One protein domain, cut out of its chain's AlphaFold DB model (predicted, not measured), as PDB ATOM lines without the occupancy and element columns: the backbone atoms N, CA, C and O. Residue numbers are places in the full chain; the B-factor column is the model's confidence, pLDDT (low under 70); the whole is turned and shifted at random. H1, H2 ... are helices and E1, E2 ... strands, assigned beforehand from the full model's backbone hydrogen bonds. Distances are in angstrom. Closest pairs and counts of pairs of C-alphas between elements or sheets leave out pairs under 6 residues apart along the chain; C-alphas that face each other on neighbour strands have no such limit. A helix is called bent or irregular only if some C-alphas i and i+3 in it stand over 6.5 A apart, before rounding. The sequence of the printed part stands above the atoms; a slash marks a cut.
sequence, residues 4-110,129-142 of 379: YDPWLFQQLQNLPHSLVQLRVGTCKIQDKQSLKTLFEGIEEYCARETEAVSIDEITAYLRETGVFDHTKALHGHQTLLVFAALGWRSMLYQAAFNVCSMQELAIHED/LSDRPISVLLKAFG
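Overview. This is residues 4 to 110 and 129 to 142 of the 379 residues of an uncharacterized protein of Penicillium roqueforti (strain FM164) (UniProt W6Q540). One long helix, H5, runs through the middle of a rounded, mostly helical body; H4 and H2 pack on it, while H3 crosses it and packs on H4. H1 and H6 lie farther out, and the chain after H5 folds back through residues 91 to 103 to a short strand, E1. The printed part has 121 residues, with six named helices and one named strand that follow along the chain in the order H1, H2, H3, H4, H5, E1, H6; it is compact, with a radius of gyration of the C-alphas of 13.4 A and spans of 35 by 35 by 30 A.

Arrangement. Start at H5, residues 72 to 90, which is irregular: C-alphas 73 and 76 are 7.6 A apart. With residues 78 to 83 alone it touches H4, residues 55 to 64, at a steep tilt of 64 degrees, opposite ways; the closest C-alphas, of Thr 59 and Thr 79, are 6.1 A apart. With residues 77 to 81 alone it touches H2, residues 17 to 20, closest at C-alphas Leu 19 and His 77, 6.3 A. H3, residues 32 to 48, touches H4, closest at C-alphas Ile 42 and Ile 58, 6.4 A. H1, residues 4 to 13, is close to H5 but not clearly touching, with C-alphas Leu 8 and Trp 88 closest at 7.3 A. H6, residues 134 to 140, is apart from H5. E1, residues 104 to 106, pairs with no named strand. Every O i to N i+4 pair is within hydrogen-bond range in H1, H3, H4 and H6, and 13 of 15 in H5; H2 is too short for one.

Along the chain. Find C-alpha 72 at (148.629, 234.873, 299.200); from there H5 runs 27.3 A to C-alpha 90. H3 spans 24.3 A. H6 ends at C-alpha 140, (134.564, 223.323, 317.924).

Size, cuts and confidence. Residues 111 to 128 are not printed, a gap of 23.3 A between C-alphas 110 and 129. The links H2 to H3 and H5 to E1 are long. Residue 50 alone is under pLDDT 70.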
ATOM      1  N   TYR A   4     128.849 207.991 295.209       93.56
ATOM      2  CA  TYR A   4     129.729 209.067 295.668       93.56
ATOM      3  C   TYR A   4     130.023 210.094 294.572       93.56
ATOM      4  O   TYR A   4     129.869 211.284 294.808       93.56
ATOM      5  N   ASP A   5     130.368 209.646 293.361       92.44
ATOM      6  CA  ASP A   5     130.669 210.542 292.236       92.44
ATOM      7  C   ASP A   5     129.469 211.455 291.875       92.44
ATOM      8  O   ASP A   5     129.660 212.671 291.796       92.44
ATOM      9  N   PRO A   6     128.226 210.940 291.699       91.50
ATOM     10  CA  PRO A   6     127.063 211.798 291.463       91.50
ATOM     11  C   PRO A   6     126.736 212.732 292.634       91.50
ATOM     12  O   PRO A   6     126.363 213.880 292.403       91.50
ATOM     13  N   TRP A   7     126.877 212.259 293.877       92.94
ATOM     14  CA  TRP A   7     126.655 213.084 295.066       92.94
ATOM     15  C   TRP A   7     127.667 214.233 295.144       92.94
ATOM     16  O   TRP A   7     127.284 215.390 295.292       92.94
ATOM     17  N   LEU A   8     128.955 213.936 294.956       93.69
ATOM     18  CA  LEU A   8     130.023 214.932 294.962       93.69
ATOM     19  C   LEU A   8     129.806 215.972 293.861       93.69
ATOM     20  O   LEU A   8     129.990 217.163 294.093       93.69
ATOM     21  N   PHE A   9     129.360 215.547 292.677       91.44
ATOM     22  CA  PHE A   9     129.038 216.468 291.592       91.44
ATOM     23  C   PHE A   9     127.979 217.508 291.990       91.44
ATOM     24  O   PHE A   9     128.137 218.681 291.660       91.44
ATOM     25  N   GLN A  10     126.951 217.118 292.751       90.19
ATOM     26  CA  GLN A  10     125.961 218.063 293.283       90.19
ATOM     27  C   GLN A  10     126.599 219.064 294.259       90.19
ATOM     28  O   GLN A  10     126.294 220.253 294.200       90.19
ATOM     29  N   GLN A  11     127.542 218.625 295.100       91.31
ATOM     30  CA  GLN A  11     128.256 219.526 296.015       91.31
ATOM     31  C   GLN A  11     129.084 220.580 295.267       91.31
ATOM     32  O   GLN A  11     129.099 221.751 295.642       91.31
ATOM     33  N   LEU A  12     129.714 220.195 294.156       91.81
ATOM     34  CA  LEU A  12     130.494 221.109 293.316       91.81
ATOM     35  C   LEU A  12     129.637 222.153 292.596       91.81
ATOM     36  O   LEU A  12     130.132 223.236 292.278       91.81
ATOM     37  N   GLN A  13     128.367 221.843 292.320       89.50
ATOM     38  CA  GLN A  13     127.425 222.800 291.735       89.50
ATOM     39  C   GLN A  13     127.048 223.914 292.717       89.50
ATOM     40  O   GLN A  13     126.739 225.021 292.283       89.50
ATOM     41  N   ASN A  14     127.139 223.644 294.021       87.81
ATOM     42  CA  ASN A  14     126.842 224.605 295.082       87.81
ATOM     43  C   ASN A  14     128.044 225.485 295.460       87.81
ATOM     44  O   ASN A  14     127.929 226.344 296.337       87.81
ATOM     45  N   LEU A  15     129.200 225.297 294.811       91.75
ATOM     46  CA  LEU A  15     130.380 226.104 295.094       91.75
ATOM     47  C   LEU A  15     130.168 227.569 294.683       91.75
ATOM     48  O   LEU A  15     129.708 227.852 293.572       91.75
ATOM     49  N   PRO A  16     130.571 228.533 295.530       90.94
ATOM     50  CA  PRO A  16     130.546 229.937 295.174       90.94
ATOM     51  C   PRO A  16     131.520 230.203 294.027       90.94
ATOM     52  O   PRO A  16     132.559 229.551 293.890       90.94
ATOM     53  N   HIS A  17     131.213 231.220 293.225       88.19
ATOM     54  CA  HIS A  17     132.003 231.566 292.045       88.19
ATOM     55  C   HIS A  17     133.493 231.784 292.359       88.19
ATOM     56  O   HIS A  17     134.348 231.414 291.558       88.19
ATOM     57  N   SER A  18     133.815 232.315 293.541       87.00
ATOM     58  CA  SER A  18     135.197 232.504 293.988       87.00
ATOM     59  C   SER A  18     135.973 231.191 294.145       87.00
ATOM     60  O   SER A  18     137.150 231.147 293.796       87.00
ATOM     61  N   LEU A  19     135.325 230.110 294.593       89.00
ATOM     62  CA  LEU A  19     135.933 228.777 294.668       89.00
ATOM     63  C   LEU A  19     135.958 228.082 293.305       89.00
ATOM     64  O   LEU A  19     136.936 227.422 292.978       89.00
ATOM     65  N   VAL A  20     134.934 228.280 292.469       87.75
ATOM     66  CA  VAL A  20     134.901 227.728 291.099       87.75
ATOM     67  C   VAL A  20     136.037 228.283 290.229       87.75
ATOM     68  O   VAL A  20     136.530 227.604 289.325       87.75
ATOM     69  N   GLN A  21     136.454 229.522 290.489       86.50
ATOM     70  CA  GLN A  21     137.566 230.168 289.796       86.50
ATOM     71  C   GLN A  21     138.949 229.726 290.285       86.50
ATOM     72  O   GLN A  21     139.927 229.985 289.577       86.50
ATOM     73  N   LEU A  22     139.047 229.062 291.443       86.94
ATOM     74  CA  LEU A  22     140.318 228.513 291.903       86.94
ATOM     75  C   LEU A  22     140.824 227.458 290.923       86.94
ATOM     76  O   LEU A  22     140.075 226.615 290.414       86.94
ATOM     77  N   ARG A  23     142.132 227.511 290.684       85.44
ATOM     78  CA  ARG A  23     142.842 226.499 289.918       85.44
ATOM     79  C   ARG A  23     143.427 225.465 290.860       85.44
ATOM     80  O   ARG A  23     143.991 225.808 291.897       85.44
ATOM     81  N   VAL A  24     143.276 224.209 290.464       82.38
ATOM     82  CA  VAL A  24     143.949 223.070 291.079       82.38
ATOM     83  C   VAL A  24     144.801 222.433 289.995       82.38
ATOM     84  O   VAL A  24     144.273 221.854 289.038       82.38
ATOM     85  N   GLY A  25     146.114 222.641 290.091       81.88
ATOM     86  CA  GLY A  25     147.036 222.481 288.973       81.88
ATOM     87  C   GLY A  25     146.704 223.457 287.838       81.88
ATOM     88  O   GLY A  25     146.602 224.666 288.033       81.88
ATOM     89  N   THR A  26     146.510 222.942 286.623       76.75
ATOM     90  CA  THR A  26     146.216 223.758 285.428       76.75
ATOM     91  C   THR A  26     144.722 223.923 285.132       76.75
ATOM     92  O   THR A  26     144.357 224.703 284.248       76.75
ATOM     93  N   CYS A  27     143.856 223.227 285.871       84.44
ATOM     94  CA  CYS A  27     142.428 223.103 285.584       84.44
ATOM     95  C   CYS A  27     141.553 223.713 286.695       84.44
ATOM     96  O   CYS A  27     142.018 224.029 287.792       84.44
ATOM     97  N   LYS A  28     140.266 223.930 286.388       85.44
ATOM     98  CA  LYS A  28     139.265 224.391 287.367       85.44
ATOM     99  C   LYS A  28     138.880 223.247 288.300       85.44
ATOM    100  O   LYS A  28     138.811 222.107 287.861       85.44
ATOM    101  N   ILE A  29     138.482 223.569 289.530       86.69
ATOM    102  CA  ILE A  29     138.032 222.574 290.522       86.69
ATOM    103  C   ILE A  29     136.850 221.698 290.067       86.69
ATOM    104  O   ILE A  29     136.661 220.610 290.584       86.69
ATOM    105  N   GLN A  30     136.047 222.133 289.095       84.94
ATOM    106  CA  GLN A  30     134.948 221.319 288.554       84.94
ATOM    107  C   GLN A  30     135.428 220.182 287.634       84.94
ATOM    108  O   GLN A  30     134.637 219.319 287.260       84.94
ATOM    109  N   ASP A  31     136.707 220.181 287.252       86.94
ATOM    110  CA  ASP A  31     137.300 219.104 286.476       86.94
ATOM    111  C   ASP A  31     137.592 217.878 287.359       86.94
ATOM    112  O   ASP A  31     138.158 217.984 288.451       86.94
ATOM    113  N   LYS A  32     137.224 216.687 286.870       86.56
ATOM    114  CA  LYS A  32     137.380 215.432 287.622       86.56
ATOM    115  C   LYS A  32     138.846 215.138 287.949       86.56
ATOM    116  O   LYS A  32     139.122 214.590 289.016       86.56
ATOM    117  N   GLN A  33     139.778 215.494 287.063       88.44
ATOM    118  CA  GLN A  33     141.202 215.281 287.295       88.44
ATOM    119  C   GLN A  33     141.725 216.242 288.366       88.44
ATOM    120  O   GLN A  33     142.434 215.798 289.261       88.44
ATOM    121  N   SER A  34     141.315 217.514 288.333       89.75
ATOM    122  CA  SER A  34     141.647 218.486 289.386       89.75
ATOM    123  C   SER A  34     141.187 218.034 290.770       89.75
ATOM    124  O   SER A  34     141.960 218.105 291.721       89.75
ATOM    125  N   LEU A  35     139.959 217.529 290.900       91.38
ATOM    126  CA  LEU A  35     139.459 217.015 292.184       91.38
ATOM    127  C   LEU A  35     140.223 215.801 292.664       91.38
ATOM    128  O   LEU A  35     140.537 215.702 293.845       91.38
ATOM    129  N   LYS A  36     140.525 214.886 291.743       92.69
ATOM    130  CA  LYS A  36     141.338 213.720 292.051       92.69
ATOM    131  C   LYS A  36     142.707 214.153 292.578       92.69
ATOM    132  O   LYS A  36     143.095 213.692 293.639       92.69
ATOM    133  N   THR A  37     143.373 215.095 291.910       94.62
ATOM    134  CA  THR A  37     144.658 215.649 292.358       94.62
ATOM    135  C   THR A  37     144.558 216.338 293.720       94.62
ATOM    136  O   THR A  37     145.443 216.157 294.549       94.62
ATOM    137  N   LEU A  38     143.481 217.087 293.986       95.69
ATOM    138  CA  LEU A  38     143.249 217.682 295.305       95.69
ATOM    139  C   LEU A  38     143.116 216.606 296.389       95.69
ATOM    140  O   LEU A  38     143.786 216.686 297.412       95.69
ATOM    141  N   PHE A  39     142.259 215.608 296.173       96.00
ATOM    142  CA  PHE A  39     142.031 214.545 297.150       96.00
ATOM    143  C   PHE A  39     143.274 213.688 297.375       96.00
ATOM    144  O   PHE A  39     143.596 213.413 298.524       96.00
ATOM    145  N   GLU A  40     143.995 213.328 296.312       95.31
ATOM    146  CA  GLU A  40     145.258 212.593 296.408       95.31
ATOM    147  C   GLU A  40     146.303 213.392 297.193       95.31
ATOM    148  O   GLU A  40     146.951 212.825 298.062       95.31
ATOM    149  N   GLY A  41     146.419 214.706 296.964       95.88
ATOM    150  CA  GLY A  41     147.349 215.551 297.717       95.88
ATOM    151  C   GLY A  41     146.991 215.684 299.202       95.88
ATOM    152  O   GLY A  41     147.878 215.657 300.051       95.88
ATOM    153  N   ILE A  42     145.698 215.788 299.534       96.62
ATOM    154  CA  ILE A  42     145.233 215.798 300.933       96.62
ATOM    155  C   ILE A  42     145.542 214.453 301.602       96.62
ATOM    156  O   ILE A  42     146.097 214.420 302.696       96.62
ATOM    157  N   GLU A  43     145.195 213.344 300.948       94.69
ATOM    158  CA  GLU A  43     145.411 211.996 301.480       94.69
ATOM    159  C   GLU A  43     146.898 211.663 301.614       94.69
ATOM    160  O   GLU A  43     147.297 211.065 302.608       94.69
ATOM    161  N   GLU A  44     147.727 212.092 300.662       94.19
ATOM    162  CA  GLU A  44     149.178 211.932 300.718       94.19
ATOM    163  C   GLU A  44     149.782 212.669 301.915       94.19
ATOM    164  O   GLU A  44     150.621 212.098 302.612       94.19
ATOM    165  N   TYR A  45     149.347 213.905 302.184       95.00
ATOM    166  CA  TYR A  45     149.803 214.649 303.356       95.00
ATOM    167  C   TYR A  45     149.388 213.953 304.656       95.00
ATOM    168  O   TYR A  45     150.236 213.626 305.486       95.00
ATOM    169  N   CYS A  46     148.098 213.635 304.791       92.62
ATOM    170  CA  CYS A  46     147.562 212.975 305.981       92.62
ATOM    171  C   CYS A  46     148.150 211.577 306.226       92.62
ATOM    172  O   CYS A  46     148.190 211.137 307.368       92.62
ATOM    173  N   ALA A  47     148.581 210.861 305.184       89.00
ATOM    174  CA  ALA A  47     149.204 209.546 305.328       89.00
ATOM    175  C   ALA A  47     150.685 209.617 305.741       89.00
ATOM    176  O   ALA A  47     151.219 208.640 306.267       89.00
ATOM    177  N   ARG A  48     151.370 210.734 305.460       87.12
ATOM    178  CA  ARG A  48     152.781 210.946 305.826       87.12
ATOM    179  C   ARG A  48     152.932 211.412 307.266       87.12
ATOM    180  O   ARG A  48     153.866 210.985 307.941       87.12
ATOM    181  N   GLU A  49     152.040 212.292 307.701       81.19
ATOM    182  CA  GLU A  49     152.100 212.878 309.031       81.19
ATOM    183  C   GLU A  49     151.522 211.926 310.077       81.19
ATOM    184  O   GLU A  49     150.377 211.488 309.999       81.19
ATOM    185  N   THR A  50     152.332 211.606 311.083       67.50
ATOM    186  CA  THR A  50     151.908 210.796 312.237       67.50
ATOM    187  C   THR A  50     151.330 211.645 313.370       67.50
ATOM    188  O   THR A  50     150.848 211.102 314.364       67.50
ATOM    189  N   GLU A  51     151.434 212.971 313.251       71.88
ATOM    190  CA  GLU A  51     150.973 213.947 314.236       71.88
ATOM    191  C   GLU A  51     149.637 214.586 313.829       71.88
ATOM    192  O   GLU A  51     148.996 214.219 312.846       71.88
ATOM    193  N   ALA A  52     149.166 215.512 314.657       81.88
ATOM    194  CA  ALA A  52     147.837 216.080 314.563       81.88
ATOM    195  C   ALA A  52     147.753 217.113 313.416       81.88
ATOM    196  O   ALA A  52     148.117 218.269 313.593       81.88
ATOM    197  N   VAL A  53     147.248 216.681 312.257       91.25
ATOM    198  CA  VAL A  53     147.151 217.471 311.013       91.25
ATOM    199  C   VAL A  53     146.196 218.664 311.139       91.25
ATOM    200  O   VAL A  53     145.075 218.492 311.622       91.25
ATOM    201  N   SER A  54     146.584 219.842 310.634       95.31
ATOM    202  CA  SER A  54     145.731 221.036 310.486       95.31
ATOM    203  C   SER A  54     145.366 221.357 309.023       95.31
ATOM    204  O   SER A  54     145.964 220.852 308.069       95.31
ATOM    205  N   ILE A  55     144.362 222.219 308.813       96.88
ATOM    206  CA  ILE A  55     143.931 222.634 307.463       96.88
ATOM    207  C   ILE A  55     144.973 223.549 306.813       96.88
ATOM    208  O   ILE A  55     145.201 223.471 305.600       96.88
ATOM    209  N   ASP A  56     145.603 224.420 307.599       95.44
ATOM    210  CA  ASP A  56     146.606 225.352 307.091       95.44
ATOM    211  C   ASP A  56     147.882 224.633 306.652       95.44
ATOM    212  O   ASP A  56     148.435 224.978 305.605       95.44
ATOM    213  N   GLU A  57     148.292 223.585 307.366       95.62
ATOM    214  CA  GLU A  57     149.405 222.717 306.970       95.62
ATOM    215  C   GLU A  57     149.119 221.972 305.662       95.62
ATOM    216  O   GLU A  57     149.932 222.026 304.738       95.62
ATOM    217  N   ILE A  58     147.929 221.369 305.525       96.81
ATOM    218  CA  ILE A  58     147.494 220.761 304.255       96.81
ATOM    219  C   ILE A  58     147.536 221.807 303.135       96.81
ATOM    220  O   ILE A  58     148.043 221.556 302.043       96.81
ATOM    221  N   THR A  59     147.015 223.008 303.390       96.19
ATOM    222  CA  THR A  59     146.971 224.083 302.392       96.19
ATOM    223  C   THR A  59     148.377 224.536 301.989       96.19
ATOM    224  O   THR A  59     148.620 224.800 300.807       96.19
ATOM    225  N   ALA A  60     149.310 224.620 302.941       95.31
ATOM    226  CA  ALA A  60     150.711 224.935 302.685       95.31
ATOM    227  C   ALA A  60     151.378 223.844 301.837       95.31
ATOM    228  O   ALA A  60     151.955 224.157 300.796       95.31
ATOM    229  N   TYR A  61     151.198 222.574 302.199       95.69
ATOM    230  CA  TYR A  61     151.715 221.434 301.446       95.69
ATOM    231  C   TYR A  61     151.189 221.388 300.003       95.69
ATOM    232  O   TYR A  61     151.951 221.214 299.049       95.69
ATOM    233  N   LEU A  62     149.884 221.606 299.809       95.88
ATOM    234  CA  LEU A  62     149.273 221.647 298.478       95.88
ATOM    235  C   LEU A  62     149.811 222.805 297.626       95.88
ATOM    236  O   LEU A  62     149.869 222.697 296.400       95.88
ATOM    237  N   ARG A  63     150.239 223.916 298.237       94.75
ATOM    238  CA  ARG A  63     150.970 224.960 297.507       94.75
ATOM    239  C   ARG A  63     152.355 224.477 297.132       94.75
ATOM    240  O   ARG A  63     152.686 224.535 295.958       94.75
ATOM    241  N   GLU A  64     153.138 223.983 298.084       94.06
ATOM    242  CA  GLU A  64     154.522 223.545 297.853       94.06
ATOM    243  C   GLU A  64     154.635 222.479 296.754       94.06
ATOM    244  O   GLU A  64     155.564 222.502 295.950       94.06
ATOM    245  N   THR A  65     153.646 221.591 296.663       93.50
ATOM    246  CA  THR A  65     153.555 220.542 295.634       93.50
ATOM    247  C   THR A  65     152.979 221.019 294.296       93.50
ATOM    248  O   THR A  65     152.900 220.246 293.342       93.50
ATOM    249  N   GLY A  66     152.594 222.292 294.187       91.31
ATOM    250  CA  GLY A  66     152.050 222.885 292.964       91.31
ATOM    251  C   GLY A  66     150.598 222.501 292.664       91.31
ATOM    252  O   GLY A  66     150.114 222.776 291.564       91.31
ATOM    253  N   VAL A  67     149.886 221.893 293.619       93.44
ATOM    254  CA  VAL A  67     148.439 221.651 293.511       93.44
ATOM    255  C   VAL A  67     147.680 222.977 293.586       93.44
ATOM    256  O   VAL A  67     146.730 223.184 292.835       93.44
ATOM    257  N   PHE A  68     148.132 223.904 294.432       94.00
ATOM    258  CA  PHE A  68     147.588 225.254 294.560       94.00
ATOM    259  C   PHE A  68     148.573 226.351 294.134       94.00
ATOM    260  O   PHE A  68     149.780 226.280 294.370       94.00
ATOM    261  N   ASP A  69     148.023 227.445 293.599       87.81
ATOM    262  CA  ASP A  69     148.774 228.674 293.338       87.81
ATOM    263  C   ASP A  69     149.329 229.283 294.641       87.81
ATOM    264  O   ASP A  69     148.638 229.356 295.660       87.81
ATOM    265  N   HIS A  70     150.551 229.818 294.593       88.06
ATOM    266  CA  HIS A  70     151.221 230.450 295.745       88.06
ATOM    267  C   HIS A  70     150.715 231.873 296.065       88.06
ATOM    268  O   HIS A  70     151.274 232.582 296.907       88.06
ATOM    269  N   THR A  71     149.667 232.338 295.384       87.75
ATOM    270  CA  THR A  71     149.127 233.690 295.551       87.75
ATOM    271  C   THR A  71     148.491 233.850 296.933       87.75
ATOM    272  O   THR A  71     147.404 233.336 297.182       87.75
ATOM    273  N   LYS A  72     149.114 234.641 297.820       82.81
ATOM    274  CA  LYS A  72     148.629 234.873 299.200       82.81
ATOM    275  C   LYS A  72     147.173 235.352 299.281       82.81
ATOM    276  O   LYS A  72     146.461 234.974 300.204       82.81
ATOM    277  N   ALA A  73     146.710 236.140 298.308       86.62
ATOM    278  CA  ALA A  73     145.327 236.625 298.259       86.62
ATOM    279  C   ALA A  73     144.282 235.497 298.117       86.62
ATOM    280  O   ALA A  73     143.117 235.688 298.459       86.62
ATOM    281  N   LEU A  74     144.688 234.317 297.635       88.81
ATOM    282  CA  LEU A  74     143.814 233.153 297.482       88.81
ATOM    283  C   LEU A  74     143.775 232.270 298.732       88.81
ATOM    284  O   LEU A  74     143.067 231.268 298.728       88.81
ATOM    285  N   HIS A  75     144.486 232.625 299.806       89.31
ATOM    286  CA  HIS A  75     144.639 231.731 300.948       89.31
ATOM    287  C   HIS A  75     143.334 231.339 301.615       89.31
ATOM    288  O   HIS A  75     143.090 230.146 301.737       89.31
ATOM    289  N   GLY A  76     142.484 232.305 301.972       91.19
ATOM    290  CA  GLY A  76     141.200 231.990 302.605       91.19
ATOM    291  C   GLY A  76     140.317 231.102 301.723       91.19
ATOM    292  O   GLY A  76     139.672 230.183 302.208       91.19
ATOM    293  N   HIS A  77     140.364 231.304 300.404       92.00
ATOM    294  CA  HIS A  77     139.626 230.482 299.445       92.00
ATOM    295  C   HIS A  77     140.181 229.051 299.361       92.00
ATOM    296  O   HIS A  77     139.410 228.098 299.297       92.00
ATOM    297  N   GLN A  78     141.505 228.888 299.377       93.75
ATOM    298  CA  GLN A  78     142.156 227.574 299.383       93.75
ATOM    299  C   GLN A  78     141.879 226.822 300.692       93.75
ATOM    300  O   GLN A  78     141.478 225.665 300.637       93.75
ATOM    301  N   THR A  79     141.985 227.495 301.842       94.56
ATOM    302  CA  THR A  79     141.638 226.942 303.162       94.56
ATOM    303  C   THR A  79     140.175 226.491 303.194       94.56
ATOM    304  O   THR A  79     139.883 225.367 303.596       94.56
ATOM    305  N   LEU A  80     139.248 227.314 302.688       95.12
ATOM    306  CA  LEU A  80     137.829 226.959 302.598       95.12
ATOM    307  C   LEU A  80     137.578 225.759 301.667       95.12
ATOM    308  O   LEU A  80     136.722 224.925 301.956       95.12
ATOM    309  N   LEU A  81     138.322 225.649 300.563       95.31
ATOM    310  CA  LEU A  81     138.228 224.503 299.659       95.31
ATOM    311  C   LEU A  81     138.764 223.219 300.305       95.31
ATOM    312  O   LEU A  81     138.146 222.169 300.142       95.31
ATOM    313  N   VAL A  82     139.868 223.290 301.054       96.94
ATOM    314  CA  VAL A  82     140.381 222.148 301.827       96.94
ATOM    315  C   VAL A  82     139.371 221.745 302.897       96.94
ATOM    316  O   VAL A  82     139.023 220.572 302.973       96.94
ATOM    317  N   PHE A  83     138.815 222.698 303.650       97.44
ATOM    318  CA  PHE A  83     137.741 222.439 304.613       97.44
ATOM    319  C   PHE A  83     136.549 221.718 303.958       97.44
ATOM    320  O   PHE A  83     136.124 220.659 304.415       97.44
ATOM    321  N   ALA A  84     136.061 222.211 302.818       96.88
ATOM    322  CA  ALA A  84     134.994 221.540 302.077       96.88
ATOM    323  C   ALA A  84     135.381 220.118 301.628       96.88
ATOM    324  O   ALA A  84     134.600 219.182 301.810       96.88
ATOM    325  N   ALA A  85     136.594 219.937 301.099       97.12
ATOM    326  CA  ALA A  85     137.107 218.640 300.669       97.12
ATOM    327  C   ALA A  85     137.203 217.634 301.827       97.12
ATOM    328  O   ALA A  85     136.786 216.488 301.665       97.12
ATOM    329  N   LEU A  86     137.678 218.055 303.003       97.69
ATOM    330  CA  LEU A  86     137.716 217.224 304.209       97.69
ATOM    331  C   LEU A  86     136.304 216.780 304.621       97.69
ATOM    332  O   LEU A  86     136.092 215.600 304.915       97.69
ATOM    333  N   GLY A  87     135.322 217.687 304.577       97.19
ATOM    334  CA  GLY A  87     133.908 217.362 304.795       97.19
ATOM    335  C   GLY A  87     133.384 216.322 303.800       97.19
ATOM    336  O   GLY A  87     132.822 215.306 304.203       97.19
ATOM    337  N   TRP A  88     133.651 216.498 302.502       96.75
ATOM    338  CA  TRP A  88     133.205 215.563 301.459       96.75
ATOM    339  C   TRP A  88     133.894 214.198 301.499       96.75
ATOM    340  O   TRP A  88     133.291 213.196 301.116       96.75
ATOM    341  N   ARG A  89     135.167 214.132 301.900       96.19
ATOM    342  CA  ARG A  89     135.916 212.868 301.999       96.19
ATOM    343  C   ARG A  89     135.574 212.092 303.267       96.19
ATOM    344  O   ARG A  89     135.592 210.867 303.237       96.19
ATOM    345  N   SER A  90     135.244 212.784 304.355       96.62
ATOM    346  CA  SER A  90     134.891 212.160 305.637       96.62
ATOM    347  C   SER A  90     133.392 211.944 305.840       96.62
ATOM    348  O   SER A  90     133.000 211.160 306.700       96.62
ATOM    349  N   MET A  91     132.553 212.652 305.077       97.19
ATOM    350  CA  MET A  91     131.096 212.722 305.238       97.19
ATOM    351  C   MET A  91     130.641 213.239 306.619       97.19
ATOM    352  O   MET A  91     129.458 213.155 306.938       97.19
ATOM    353  N   LEU A  92     131.535 213.773 307.463       97.00
ATOM    354  CA  LEU A  92     131.205 214.195 308.837       97.00
ATOM    355  C   LEU A  92     130.420 215.504 308.907       97.00
ATOM    356  O   LEU A  92     129.710 215.745 309.882       97.00
ATOM    357  N   TYR A  93     130.549 216.337 307.882       96.25
ATOM    358  CA  TYR A  93     129.840 217.598 307.727       96.25
ATOM    359  C   TYR A  93     129.804 217.987 306.249       96.25
ATOM    360  O   TYR A  93     130.547 217.455 305.423       96.25
ATOM    361  N   GLN A  94     128.961 218.960 305.930       94.94
ATOM    362  CA  GLN A  94     128.994 219.665 304.654       94.94
ATOM    363  C   GLN A  94     129.380 221.109 304.929       94.94
ATOM    364  O   GLN A  94     128.815 221.723 305.832       94.94
ATOM    365  N   ALA A  95     130.344 221.647 304.187       95.38
ATOM    366  CA  ALA A  95     130.687 223.058 304.299       95.38
ATOM    367  C   ALA A  95     129.527 223.921 303.783       95.38
ATOM    368  O   ALA A  95     128.953 223.641 302.730       95.38
ATOM    369  N   ALA A  96     129.193 224.978 304.519       93.88
ATOM    370  CA  ALA A  96     128.257 225.995 304.073       93.88
ATOM    371  C   ALA A  96     129.010 227.132 303.386       93.88
ATOM    372  O   ALA A  96     130.010 227.643 303.892       93.88
ATOM    373  N   PHE A  97     128.492 227.568 302.243       91.75
ATOM    374  CA  PHE A  97     129.068 228.659 301.468       91.75
ATOM    375  C   PHE A  97     128.148 229.877 301.491       91.75
ATOM    376  O   PHE A  97     126.929 229.741 301.525       91.75
ATOM    377  N   ASN A  98     128.732 231.076 301.429       88.19
ATOM    378  CA  ASN A  98     128.008 232.358 301.406       88.19
ATOM    379  C   ASN A  98     127.141 232.649 302.651       88.19
ATOM    380  O   ASN A  98     126.265 233.509 302.594       88.19
ATOM    381  N   VAL A  99     127.381 231.963 303.774       88.50
ATOM    382  CA  VAL A  99     126.644 232.161 305.041       88.50
ATOM    383  C   VAL A  99     127.436 232.932 306.103       88.50
ATOM    384  O   VAL A  99     126.872 233.350 307.118       88.50
ATOM    385  N   CYS A 100     128.744 233.085 305.912       86.81
ATOM    386  CA  CYS A 100     129.663 233.715 306.853       86.81
ATOM    387  C   CYS A 100     130.749 234.500 306.111       86.81
ATOM    388  O   CYS A 100     130.865 234.428 304.882       86.81
ATOM    389  N   SER A 101     131.518 235.288 306.860       88.25
ATOM    390  CA  SER A 101     132.668 236.001 306.304       88.25
ATOM    391  C   SER A 101     133.829 235.037 306.013       88.25
ATOM    392  O   SER A 101     133.843 233.908 306.493       88.25
ATOM    393  N   MET A 102     134.850 235.487 305.275       83.88
ATOM    394  CA  MET A 102     136.083 234.704 305.048       83.88
ATOM    395  C   MET A 102     136.923 234.492 306.323       83.88
ATOM    396  O   MET A 102     137.932 233.798 306.276       83.88
ATOM    397  N   GLN A 103     136.541 235.120 307.438       89.12
ATOM    398  CA  GLN A 103     137.170 234.951 308.752       89.12
ATOM    399  C   GLN A 103     136.499 233.843 309.569       89.12
ATOM    400  O   GLN A 103     136.840 233.647 310.730       89.12
ATOM    401  N   GLU A 104     135.542 233.128 308.981       94.44
ATOM    402  CA  GLU A 104     134.778 232.080 309.639       94.44
ATOM    403  C   GLU A 104     134.682 230.851 308.732       94.44
ATOM    404  O   GLU A 104     134.622 230.961 307.505       94.44
ATOM    405  N   LEU A 105     134.624 229.676 309.349       95.94
ATOM    406  CA  LEU A 105     134.264 228.422 308.703       95.94
ATOM    407  C   LEU A 105     132.858 228.044 309.149       95.94
ATOM    408  O   LEU A 105     132.536 228.143 310.333       95.94
ATOM    409  N   ALA A 106     132.028 227.601 308.211       96.12
ATOM    410  CA  ALA A 106     130.644 227.256 308.490       96.12
ATOM    411  C   ALA A 106     130.290 225.875 307.952       96.12
ATOM    412  O   ALA A 106     130.704 225.498 306.855       96.12
ATOM    413  N   ILE A 107     129.475 225.148 308.706       95.38
ATOM    414  CA  ILE A 107     128.852 223.901 308.266       95.38
ATOM    415  C   ILE A 107     127.386 224.145 307.912       95.38
ATOM    416  O   ILE A 107     126.765 225.096 308.385       95.38
ATOM    417  N   HIS A 108     126.847 223.307 307.032       92.12
ATOM    418  CA  HIS A 108     125.472 223.407 306.570       92.12
ATOM    419  C   HIS A 108     124.492 223.213 307.731       92.12
ATOM    420  O   HIS A 108     124.480 222.163 308.369       92.12
ATOM    421  N   GLU A 109     123.651 224.219 307.943       87.94
ATOM    422  CA  GLU A 109     122.500 224.185 308.838       87.94
ATOM    423  C   GLU A 109     121.247 224.108 307.964       87.94
ATOM    424  O   GLU A 109     120.941 225.040 307.218       87.94
ATOM    425  N   ASP A 110     120.556 222.971 307.990       79.31
ATOM    426  CA  ASP A 110     119.276 222.838 307.294       79.31
ATOM    427  C   ASP A 110     118.168 223.426 308.184       79.31
ATOM    428  O   ASP A 110     118.101 223.133 309.376       79.31
ATOM    429  N   LEU A 129     140.939 228.847 313.692       94.94
ATOM    430  CA  LEU A 129     141.026 227.446 314.104       94.94
ATOM    431  C   LEU A 129     141.547 226.502 313.005       94.94
ATOM    432  O   LEU A 129     141.788 225.334 313.303       94.94
ATOM    433  N   SER A 130     141.724 226.964 311.760       95.44
ATOM    434  CA  SER A 130     142.339 226.180 310.680       95.44
ATOM    435  C   SER A 130     143.811 225.849 310.934       95.44
ATOM    436  O   SER A 130     144.313 224.902 310.322       95.44
ATOM    437  N   ASP A 131     144.466 226.577 311.847       94.88
ATOM    438  CA  ASP A 131     145.830 226.326 312.323       94.88
ATOM    439  C   ASP A 131     145.904 225.226 313.398       94.88
ATOM    440  O   ASP A 131     146.982 224.729 313.731       94.88
ATOM    441  N   ARG A 132     144.756 224.838 313.962       94.38
ATOM    442  CA  ARG A 132     144.660 223.805 314.991       94.38
ATOM    443  C   ARG A 132     144.518 222.437 314.335       94.38
ATOM    444  O   ARG A 132     144.011 222.332 313.215       94.38
ATOM    445  N   PRO A 133     144.862 221.361 315.064       93.56
ATOM    446  CA  PRO A 133     144.555 220.016 314.616       93.56
ATOM    447  C   PRO A 133     143.091 219.856 314.209       93.56
ATOM    448  O   PRO A 133     142.194 220.352 314.895       93.56
ATOM    449  N   ILE A 134     142.833 219.096 313.145       94.50
ATOM    450  CA  ILE A 134     141.482 218.854 312.626       94.50
ATOM    451  C   ILE A 134     140.573 218.305 313.730       94.50
ATOM    452  O   ILE A 134     139.428 218.728 313.835       94.50
ATOM    453  N   SER A 135     141.076 217.444 314.617       92.88
ATOM    454  CA  SER A 135     140.309 216.940 315.765       92.88
ATOM    455  C   SER A 135     139.805 218.052 316.704       92.88
ATOM    456  O   SER A 135     138.687 217.965 317.208       92.88
ATOM    457  N   VAL A 136     140.584 219.123 316.897       92.75
ATOM    458  CA  VAL A 136     140.194 220.318 317.670       92.75
ATOM    459  C   VAL A 136     139.173 221.147 316.895       92.75
ATOM    460  O   VAL A 136     138.153 221.551 317.452       92.75
ATOM    461  N   LEU A 137     139.421 221.376 315.604       94.69
ATOM    462  CA  LEU A 137     138.521 222.133 314.738       94.69
ATOM    463  C   LEU A 137     137.140 221.468 314.639       94.69
ATOM    464  O   LEU A 137     136.122 222.140 314.773       94.69
ATOM    465  N   LEU A 138     137.087 220.146 314.454       94.25
ATOM    466  CA  LEU A 138     135.833 219.388 314.410       94.25
ATOM    467  C   LEU A 138     135.085 219.463 315.739       94.25
ATOM    468  O   LEU A 138     133.861 219.598 315.744       94.25
ATOM    469  N   LYS A 139     135.817 219.418 316.857       92.19
ATOM    470  CA  LYS A 139     135.237 219.545 318.194       92.19
ATOM    471  C   LYS A 139     134.609 220.920 318.432       92.19
ATOM    472  O   LYS A 139     133.603 221.002 319.127       92.19
ATOM    473  N   ALA A 140     135.135 221.980 317.818       94.06
ATOM    474  CA  ALA A 140     134.564 223.323 317.924       94.06
ATOM    475  C   ALA A 140     133.152 223.440 317.312       94.06
ATOM    476  O   ALA A 140     132.386 224.312 317.711       94.06
ATOM    477  N   PHE A 141     132.782 222.552 316.381       94.44
ATOM    478  CA  PHE A 141     131.408 222.447 315.876       94.44
ATOM    479  C   PHE A 141     130.511 221.539 316.740       94.44
ATOM    480  O   PHE A 141     129.295 221.543 316.565       94.44
ATOM    481  N   GLY A 142     131.083 220.764 317.667       92.75
ATOM    482  CA  GLY A 142     130.375 219.874 318.589       92.75
ATOM    483  C   GLY A 142     130.879 218.430 318.550       92.75
ATOM    484  O   GLY A 142     132.069 218.145 318.675       92.75
TER     485      GLY A 142